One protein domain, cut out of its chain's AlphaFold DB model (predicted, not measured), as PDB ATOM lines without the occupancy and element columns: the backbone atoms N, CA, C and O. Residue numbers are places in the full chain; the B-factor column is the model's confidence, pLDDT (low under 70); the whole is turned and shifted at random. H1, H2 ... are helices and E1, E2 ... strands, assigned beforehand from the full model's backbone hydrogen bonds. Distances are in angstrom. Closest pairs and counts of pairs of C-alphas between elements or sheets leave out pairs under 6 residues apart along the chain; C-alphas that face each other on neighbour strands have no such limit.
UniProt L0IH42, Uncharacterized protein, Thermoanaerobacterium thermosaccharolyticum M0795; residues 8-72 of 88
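Overview. This is residues 8 to 72 of the 88 residues of an uncharacterized protein of Thermoanaerobacterium thermosaccharolyticum M0795 (UniProt L0IH42). A single twisted sheet of four antiparallel strands, wound back and forth as three hairpins one after another, makes the body, and one short helix, H1, sticks out from it on an arm. The sheet runs E1, E2, E3, E4 from edge to edge in the order of the chain, with the long strands E2 and E3 in its middle, while residues 60 to 72, of which 60 to 67 belong to H1, stand free of it. The printed part has 65 residues with four named strands and then one named helix, and its class is mixed, helices and strands. It is only just loose, close to compact, with a radius of gyration of the C-alphas of 13.0 A. The outline is flat, 38 by 34 by 16 A, and the free arm adds to the body, which without it spans 34 by 21 by 17 A.

Along the chain. The first strand, E1, is residues 12 to 15, and its first C-alpha, that of Ile 12, is at (0.099, -16.965, -81.593). E2 follows as residues 21 to 30; it is the longest strand by residues, with 27.8 A from first to last C-alpha, and ends with C-alpha 30 at (-10.126, -27.526, -92.040). E3 is residues 33 to 40, 20.6 A from first to last C-alpha, and it bends by 54 degrees at residue 36. E4 is residues 47 to 52 and measures 14.1 A. H1 is residues 60 to 67, 10.3 A from first to last C-alpha, and ends with C-alpha 67 at (-0.915, -31.284, -67.548).

Arrangement. The strands E1, E2, E3 and E4 form a meander, each strand the antiparallel neighbour of the one before. E1 and E2 are a hairpin, with an angle of 150 degrees between their directions; the C-alphas of Tyr 15 and Leu 21 face each other at 4.5 A, and N 14 and O 23 are 2.8 A apart, within hydrogen-bond range. E2 and E3 are a hairpin too, at 152 degrees. Their C-alphas 27 and 37 face each other at 4.3 A, and N 28 and O 36, at 2.8 A, and N 40 and O 24, at 2.8 A, are within hydrogen-bond range. E3 and E4 make the third hairpin, at 161 degrees; the C-alphas of Gly 36 and Leu 52 face each other at 4.1 A, and N 39 and O 49 are within hydrogen-bond range at 2.8 A. E1 and E4 are the edge strands and are apart. The sheet is only just strongly twisted, with C-alphas up to 4.4 A off its best plane; from edge to edge the strands' lines turn by 61 degrees, and the way across it turns by 52 degrees, its curl. H1 is not on the sheet, with 0 pairs of C-alphas within 10 A, and it is apart from E1, E2 and E3. In H1 every O i to N i+4 pair is within hydrogen-bond range.

Size, cuts and confidence. The two C-alphas farthest apart are those of Thr 44 and Asp 70, at 38.3 A, and the first and last printed C-alphas, of Ile 8 and Phe 72, are 29.2 A apart. The printed part has no cut. The links E1 to E2 and E2 to E3 are tight, and those from E3 to E4 and from E4 to H1 are short. The mean pLDDT of the printed part is 84.5. The model's confidence is low, under 70, at residues 58 to 67 and at residue 69, and H1 has a mean pLDDT of 66.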
ATOM      1  N   ILE A   8      -7.956 -19.625 -90.947       91.75
ATOM      2  CA  ILE A   8      -6.732 -19.343 -90.200       91.75
ATOM      3  C   ILE A   8      -7.115 -19.183 -88.725       91.75
ATOM      4  O   ILE A   8      -8.158 -18.597 -88.422       91.75
ATOM      5  N   SER A   9      -6.323 -19.747 -87.814       90.44
ATOM      6  CA  SER A   9      -6.535 -19.591 -86.373       90.44
ATOM      7  C   SER A   9      -6.288 -18.160 -85.901       90.44
ATOM      8  O   SER A   9      -5.800 -17.304 -86.638       90.44
ATOM      9  N   GLU A  10      -6.556 -17.919 -84.620       89.69
ATOM     10  CA  GLU A  10      -6.024 -16.740 -83.947       89.69
ATOM     11  C   GLU A  10      -4.489 -16.737 -83.966       89.69
ATOM     12  O   GLU A  10      -3.838 -17.782 -84.085       89.69
ATOM     13  N   ARG A  11      -3.931 -15.531 -83.860       91.25
ATOM     14  CA  ARG A  11      -2.493 -15.273 -83.844       91.25
ATOM     15  C   ARG A  11      -1.858 -15.802 -82.562       91.25
ATOM     16  O   ARG A  11      -2.287 -15.438 -81.468       91.25
ATOM     17  N   ILE A  12      -0.757 -16.533 -82.701       89.69
ATOM     18  CA  ILE A  12       0.099 -16.965 -81.593       89.69
ATOM     19  C   ILE A  12       1.440 -16.228 -81.695       89.69
ATOM     20  O   ILE A  12       2.065 -16.212 -82.753       89.69
ATOM     21  N   ASN A  13       1.892 -15.604 -80.606       90.00
ATOM     22  CA  ASN A  13       3.177 -14.902 -80.575       90.00
ATOM     23  C   ASN A  13       4.326 -15.882 -80.301       90.00
ATOM     24  O   ASN A  13       4.267 -16.648 -79.336       90.00
ATOM     25  N   LEU A  14       5.386 -15.794 -81.101       87.94
ATOM     26  CA  LEU A  14       6.649 -16.501 -80.906       87.94
ATOM     27  C   LEU A  14       7.747 -15.495 -80.536       87.94
ATOM     28  O   LEU A  14       7.844 -14.422 -81.139       87.94
ATOM     29  N   TYR A  15       8.574 -15.838 -79.556       87.31
ATOM     30  CA  TYR A  15       9.619 -14.974 -78.998       87.31
ATOM     31  C   TYR A  15      11.003 -15.567 -79.269       87.31
ATOM     32  O   TYR A  15      11.117 -16.770 -79.455       87.31
ATOM     33  N   ASN A  16      12.056 -14.761 -79.308       84.06
ATOM     34  CA  ASN A  16      13.432 -15.263 -79.371       84.06
ATOM     35  C   ASN A  16      14.009 -15.502 -77.962       84.06
ATOM     36  O   ASN A  16      13.350 -15.229 -76.951       84.06
ATOM     37  N   SER A  17      15.249 -15.991 -77.888       81.56
ATOM     38  CA  SER A  17      15.980 -16.208 -76.628       81.56
ATOM     39  C   SER A  17      16.099 -14.966 -75.732       81.56
ATOM     40  O   SER A  17      16.227 -15.102 -74.516       81.56
ATOM     41  N   ASP A  18      16.026 -13.770 -76.318       83.88
ATOM     42  CA  ASP A  18      16.084 -12.481 -75.619       83.88
ATOM     43  C   ASP A  18      14.694 -11.981 -75.172       83.88
ATOM     44  O   ASP A  18      14.548 -10.825 -74.768       83.88
ATOM     45  N   ASP A  19      13.660 -12.832 -75.252       81.50
ATOM     46  CA  ASP A  19      12.262 -12.531 -74.901       81.50
ATOM     47  C   ASP A  19      11.636 -11.417 -75.769       81.50
ATOM     48  O   ASP A  19      10.660 -10.764 -75.390       81.50
ATOM     49  N   GLN A  20      12.175 -11.201 -76.971       87.50
ATOM     50  CA  GLN A  20      11.646 -10.256 -77.954       87.50
ATOM     51  C   GLN A  20      10.722 -10.968 -78.938       87.50
ATOM     52  O   GLN A  20      10.966 -12.110 -79.323       87.50
ATOM     53  N   LEU A  21       9.656 -10.287 -79.371       90.31
ATOM     54  CA  LEU A  21       8.749 -10.814 -80.393       90.31
ATOM     55  C   LEU A  21       9.532 -11.096 -81.685       90.31
ATOM     56  O   LEU A  21      10.068 -10.177 -82.304       90.31
ATOM     57  N   SER A  22       9.557 -12.365 -82.080       90.38
ATOM     58  CA  SER A  22      10.318 -12.873 -83.221       90.38
ATOM     59  C   SER A  22       9.406 -13.157 -84.413       90.38
ATOM     60  O   SER A  22       9.706 -12.746 -85.533       90.38
ATOM     61  N   ALA A  23       8.256 -13.800 -84.177       92.69
ATOM     62  CA  ALA A  23       7.335 -14.188 -85.241       92.69
ATOM     63  C   ALA A  23       5.877 -14.345 -84.782       92.69
ATOM     64  O   ALA A  23       5.583 -14.442 -83.589       92.69
ATOM     65  N   TYR A  24       4.964 -14.404 -85.750       93.06
ATOM     66  CA  TYR A  24       3.579 -14.821 -85.543       93.06
ATOM     67  C   TYR A  24       3.348 -16.209 -86.126       93.06
ATOM     68  O   TYR A  24       3.677 -16.447 -87.284       93.06
ATOM     69  N   LEU A  25       2.727 -17.096 -85.357       92.12
ATOM     70  CA  LEU A  25       2.249 -18.395 -85.814       92.12
ATOM     71  C   LEU A  25       0.740 -18.342 -86.035       92.12
ATOM     72  O   LEU A  25      -0.011 -17.881 -85.171       92.12
ATOM     73  N   TYR A  26       0.308 -18.887 -87.166       92.12
ATOM     74  CA  TYR A  26      -1.090 -19.166 -87.441       92.12
ATOM     75  C   TYR A  26      -1.262 -20.615 -87.891       92.12
ATOM     76  O   TYR A  26      -0.544 -21.092 -88.770       92.12
ATOM     77  N   ASN A  27      -2.247 -21.304 -87.327       91.81
ATOM     78  CA  ASN A  27      -2.646 -22.630 -87.775       91.81
ATOM     79  C   ASN A  27      -3.643 -22.513 -88.934       91.81
ATOM     80  O   ASN A  27      -4.514 -21.642 -88.937       91.81
ATOM     81  N   ILE A  28      -3.542 -23.425 -89.896       93.00
ATOM     82  CA  ILE A  28      -4.499 -23.591 -90.990       93.00
ATOM     83  C   ILE A  28      -5.492 -24.680 -90.594       93.00
ATOM     84  O   ILE A  28      -5.098 -25.798 -90.247       93.00
ATOM     85  N   LEU A  29      -6.778 -24.345 -90.634       92.06
ATOM     86  CA  LEU A  29      -7.870 -25.145 -90.098       92.06
ATOM     87  C   LEU A  29      -8.825 -25.594 -91.204       92.06
ATOM     88  O   LEU A  29      -9.424 -24.755 -91.880       92.06
ATOM     89  N   HIS A  30      -9.045 -26.908 -91.275       90.75
ATOM     90  CA  HIS A  30     -10.126 -27.526 -92.040       90.75
ATOM     91  C   HIS A  30     -11.195 -28.048 -91.077       90.75
ATOM     92  O   HIS A  30     -11.031 -29.081 -90.415       90.75
ATOM     93  N   GLY A  31     -12.280 -27.287 -90.932       87.81
ATOM     94  CA  GLY A  31     -13.224 -27.482 -89.831       87.81
ATOM     95  C   GLY A  31     -12.535 -27.245 -88.481       87.81
ATOM     96  O   GLY A  31     -12.041 -26.150 -88.234       87.81
ATOM     97  N   ASN A  32     -12.481 -28.279 -87.633       84.94
ATOM     98  CA  ASN A  32     -11.807 -28.238 -86.325       84.94
ATOM     99  C   ASN A  32     -10.412 -28.890 -86.338       84.94
ATOM    100  O   ASN A  32      -9.822 -29.089 -85.278       84.94
ATOM    101  N   LYS A  33      -9.897 -29.292 -87.507       87.56
ATOM    102  CA  LYS A  33      -8.601 -29.971 -87.627       87.56
ATOM    103  C   LYS A  33      -7.526 -29.004 -88.104       87.56
ATOM    104  O   LYS A  33      -7.736 -28.315 -89.098       87.56
ATOM    105  N   ILE A  34      -6.368 -29.019 -87.446       89.69
ATOM    106  CA  ILE A  34      -5.160 -28.342 -87.931       89.69
ATOM    107  C   ILE A  34      -4.565 -29.182 -89.066       89.69
ATOM    108  O   ILE A  34      -4.256 -30.358 -88.877       89.69
ATOM    109  N   ILE A  35      -4.424 -28.585 -90.247       91.25
ATOM    110  CA  ILE A  35      -3.904 -29.240 -91.462       91.25
ATOM    111  C   ILE A  35      -2.608 -28.608 -91.980       91.25
ATOM    112  O   ILE A  35      -2.016 -29.095 -92.944       91.25
ATOM    113  N   GLY A  36      -2.171 -27.524 -91.355       92.12
ATOM    114  CA  GLY A  36      -0.975 -26.785 -91.722       92.12
ATOM    115  C   GLY A  36      -0.719 -25.658 -90.739       92.12
ATOM    116  O   GLY A  36      -1.541 -25.376 -89.862       92.12
ATOM    117  N   TYR A  37       0.395 -24.973 -90.931       92.31
ATOM    118  CA  TYR A  37       0.681 -23.726 -90.243       92.31
ATOM    119  C   TYR A  37       1.502 -22.793 -91.125       92.31
ATOM    120  O   TYR A  37       2.152 -23.219 -92.086       92.31
ATOM    121  N   VAL A  38       1.471 -21.513 -90.773       92.88
ATOM    122  CA  VAL A  38       2.307 -20.468 -91.357       92.88
ATOM    123  C   VAL A  38       2.956 -19.656 -90.244       92.88
ATOM    124  O   VAL A  38       2.329 -19.374 -89.219       92.88
ATOM    125  N   ILE A  39       4.208 -19.273 -90.460       92.75
ATOM    126  CA  ILE A  39       4.945 -18.336 -89.621       92.75
ATOM    127  C   ILE A  39       5.161 -17.061 -90.423       92.75
ATOM    128  O   ILE A  39       5.576 -17.099 -91.584       92.75
ATOM    129  N   VAL A  40       4.854 -15.930 -89.801       94.19
ATOM    130  CA  VAL A  40       4.868 -14.604 -90.415       94.19
ATOM    131  C   VAL A  40       5.841 -13.703 -89.666       94.19
ATOM    132  O   VAL A  40       5.830 -13.650 -88.434       94.19
ATOM    133  N   ASP A  41       6.665 -12.981 -90.421       92.94
ATOM    134  CA  ASP A  41       7.532 -11.930 -89.897       92.94
ATOM    135  C   ASP A  41       6.671 -10.732 -89.445       92.94
ATOM    136  O   ASP A  41       5.916 -10.183 -90.251       92.94
ATOM    137  N   PRO A  42       6.788 -10.286 -88.181       93.25
ATOM    138  CA  PRO A  42       5.914  -9.273 -87.604       93.25
ATOM    139  C   PRO A  42       6.228  -7.849 -88.081       93.25
ATOM    140  O   PRO A  42       5.450  -6.936 -87.816       93.25
ATOM    141  N   LYS A  43       7.378  -7.634 -88.732       92.06
ATOM    142  CA  LYS A  43       7.816  -6.344 -89.285       92.06
ATOM    143  C   LYS A  43       7.403  -6.188 -90.741       92.06
ATOM    144  O   LYS A  43       7.198  -5.064 -91.191       92.06
ATOM    145  N   THR A  44       7.358  -7.289 -91.490       93.81
ATOM    146  CA  THR A  44       7.124  -7.254 -92.943       93.81
ATOM    147  C   THR A  44       5.795  -7.859 -93.375       93.81
ATOM    148  O   THR A  44       5.451  -7.739 -94.550       93.81
ATOM    149  N   ASP A  45       5.074  -8.519 -92.465       91.25
ATOM    150  CA  ASP A  45       3.855  -9.294 -92.732       91.25
ATOM    151  C   ASP A  45       4.038 -10.371 -93.819       91.25
ATOM    152  O   ASP A  45       3.082 -10.843 -94.441       91.25
ATOM    153  N   LYS A  46       5.285 -10.792 -94.059       93.81
ATOM    154  CA  LYS A  46       5.612 -11.842 -95.025       93.81
ATOM    155  C   LYS A  46       5.631 -13.201 -94.350       93.81
ATOM    156  O   LYS A  46       6.145 -13.352 -93.245       93.81
ATOM    157  N   VAL A  47       5.133 -14.208 -95.063       91.44
ATOM    158  CA  VAL A  47       5.302 -15.611 -94.674       91.44
ATOM    159  C   VAL A  47       6.781 -15.972 -94.792       91.44
ATOM    160  O   VAL A  47       7.357 -15.851 -95.874       91.44
ATOM    161  N   VAL A  48       7.380 -16.401 -93.685       91.62
ATOM    162  CA  VAL A  48       8.784 -16.842 -93.612       91.62
ATOM    163  C   VAL A  48       8.913 -18.359 -93.560       91.62
ATOM    164  O   VAL A  48       9.917 -18.902 -94.007       91.62
ATOM    165  N   GLU A  49       7.883 -19.052 -93.077       89.56
ATOM    166  CA  GLU A  49       7.833 -20.510 -93.032       89.56
ATOM    167  C   GLU A  49       6.388 -20.979 -93.191       89.56
ATOM    168  O   GLU A  49       5.449 -20.315 -92.745       89.56
ATOM    169  N   TYR A  50       6.196 -22.131 -93.825       90.62
ATOM    170  CA  TYR A  50       4.915 -22.819 -93.852       90.62
ATOM    171  C   TYR A  50       5.138 -24.319 -94.000       90.62
ATOM    172  O   TYR A  50       6.067 -24.752 -94.686       90.62
ATOM    173  N   ALA A  51       4.265 -25.118 -93.399       89.75
ATOM    174  CA  ALA A  51       4.281 -26.560 -93.591       89.75
ATOM    175  C   ALA A  51       2.876 -27.156 -93.484       89.75
ATOM    176  O   ALA A  51       1.951 -26.554 -92.934       89.75
ATOM    177  N   LEU A  52       2.727 -28.356 -94.046       90.38
ATOM    178  CA  LEU A  52       1.545 -29.192 -93.860       90.38
ATOM    179  C   LEU A  52       1.612 -29.894 -92.504       90.38
ATOM    180  O   LEU A  52       2.685 -30.282 -92.045       90.38
ATOM    181  N   GLY A  53       0.447 -30.117 -91.907       85.31
ATOM    182  CA  GLY A  53       0.321 -30.736 -90.595       85.31
ATOM    183  C   GLY A  53       0.458 -29.750 -89.438       85.31
ATOM    184  O   GLY A  53       0.357 -28.534 -89.586       85.31
ATOM    185  N   GLN A  54       0.608 -30.307 -88.246       83.81
ATOM    186  CA  GLN A  54       0.585 -29.543 -87.012       83.81
ATOM    187  C   GLN A  54       1.921 -28.848 -86.753       83.81
ATOM    188  O   GLN A  54       2.983 -29.446 -86.910       83.81
ATOM    189  N   SER A  55       1.857 -27.590 -86.316       83.69
ATOM    190  CA  SER A  55       3.043 -26.855 -85.888       83.69
ATOM    191  C   SER A  55       3.699 -27.532 -84.681       83.69
ATOM    192  O   SER A  55       2.987 -27.861 -83.721       83.69
ATOM    193  N   PRO A  56       5.041 -27.665 -84.651       76.81
ATOM    194  CA  PRO A  56       5.753 -28.169 -83.475       76.81
ATOM    195  C   PRO A  56       5.572 -27.262 -82.245       76.81
ATOM    196  O   PRO A  56       5.853 -27.677 -81.122       76.81
ATOM    197  N   TYR A  57       5.067 -26.041 -82.440       75.44
ATOM    198  CA  TYR A  57       4.837 -25.044 -81.398       75.44
ATOM    199  C   TYR A  57       3.394 -25.031 -80.856       75.44
ATOM    200  O   TYR A  57       3.155 -24.410 -79.823       75.44
ATOM    201  N   SER A  58       2.423 -25.665 -81.534       68.88
ATOM    202  CA  SER A  58       0.991 -25.395 -81.296       68.88
ATOM    203  C   SER A  58       0.329 -26.257 -80.213       68.88
ATOM    204  O   SER A  58      -0.363 -25.702 -79.364       68.88
ATOM    205  N   ASP A  59       0.531 -27.577 -80.163       63.91
ATOM    206  CA  ASP A  59      -0.382 -28.413 -79.347       63.91
ATOM    207  C   ASP A  59       0.285 -29.143 -78.189       63.91
ATOM    208  O   ASP A  59      -0.227 -29.113 -77.069       63.91
ATOM    209  N   TYR A  60       1.460 -29.736 -78.402       59.56
ATOM    210  CA  TYR A  60       2.064 -30.537 -77.342       59.56
ATOM    211  C   TYR A  60       2.448 -29.681 -76.136       59.56
ATOM    212  O   TYR A  60       2.248 -30.095 -75.000       59.56
ATOM    213  N   LEU A  61       2.958 -28.467 -76.357       66.25
ATOM    214  CA  LEU A  61       3.442 -27.642 -75.258       66.25
ATOM    215  C   LEU A  61       2.295 -27.092 -74.402       66.25
ATOM    216  O   LEU A  61       2.372 -27.156 -73.181       66.25
ATOM    217  N   SER A  62       1.221 -26.606 -75.019       64.19
ATOM    218  CA  SER A  62       0.054 -26.046 -74.324       64.19
ATOM    219  C   SER A  62      -0.618 -27.089 -73.425       64.19
ATOM    220  O   SER A  62      -0.878 -26.836 -72.245       64.19
ATOM    221  N   GLU A  63      -0.840 -28.294 -73.956       64.88
ATOM    222  CA  GLU A  63      -1.404 -29.408 -73.193       64.88
ATOM    223  C   GLU A  63      -0.426 -29.936 -72.144       64.88
ATOM    224  O   GLU A  63      -0.832 -30.223 -71.018       64.88
ATOM    225  N   TYR A  64       0.867 -30.005 -72.461       66.62
ATOM    226  CA  TYR A  64       1.902 -30.439 -71.527       66.62
ATOM    227  C   TYR A  64       2.065 -29.475 -70.347       66.62
ATOM    228  O   TYR A  64       2.139 -29.917 -69.200       66.62
ATOM    229  N   ILE A  65       2.066 -28.164 -70.601       67.44
ATOM    230  CA  ILE A  65       2.077 -27.121 -69.567       67.44
ATOM    231  C   ILE A  65       0.844 -27.273 -68.683       67.44
ATOM    232  O   ILE A  65       0.973 -27.297 -67.461       67.44
ATOM    233  N   LYS A  66      -0.342 -27.431 -69.284       67.94
ATOM    234  CA  LYS A  66      -1.593 -27.624 -68.545       67.94
ATOM    235  C   LYS A  66      -1.567 -28.902 -67.700       67.94
ATOM    236  O   LYS A  66      -1.970 -28.873 -66.544       67.94
ATOM    237  N   ALA A  67      -1.043 -30.001 -68.238       67.75
ATOM    238  CA  ALA A  67      -0.915 -31.284 -67.548       67.75
ATOM    239  C   ALA A  67       0.186 -31.304 -66.470       67.75
ATOM    240  O   ALA A  67       0.227 -32.216 -65.641       67.75
ATOM    241  N   LYS A  68       1.108 -30.334 -66.487       75.31
ATOM    242  CA  LYS A  68       2.222 -30.189 -65.537       75.31
ATOM    243  C   LYS A  68       2.208 -28.827 -64.842       75.31
ATOM    244  O   LYS A  68       3.266 -28.359 -64.424       75.31
ATOM    245  N   SER A  69       1.029 -28.222 -64.695       67.19
ATOM    246  CA  SER A  69       0.836 -26.859 -64.183       67.19
ATOM    247  C   SER A  69       1.599 -26.590 -62.886       67.19
ATOM    248  O   SER A  69       2.204 -25.534 -62.745       67.19
ATOM    249  N   ASP A  70       1.673 -27.571 -61.986       79.81
ATOM    250  CA  ASP A  70       2.371 -27.455 -60.699       79.81
ATOM    251  C   ASP A  70       3.877 -27.190 -60.850       79.81
ATOM    252  O   ASP A  70       4.468 -26.469 -60.051       79.81
ATOM    253  N   LYS A  71       4.509 -27.729 -61.903       72.44
ATOM    254  CA  LYS A  71       5.937 -27.512 -62.198       72.44
ATOM    255  C   LYS A  71       6.218 -26.133 -62.788       72.44
ATOM    256  O   LYS A  71       7.347 -25.655 -62.715       72.44
ATOM    257  N   PHE A  72       5.204 -25.519 -63.387       72.00
ATOM    258  CA  PHE A  72       5.300 -24.225 -64.051       72.00
ATOM    259  C   PHE A  72       4.558 -23.120 -63.295       72.00
ATOM    260  O   PHE A  72       4.424 -22.003 -63.792       72.00
TER     261      PHE A  72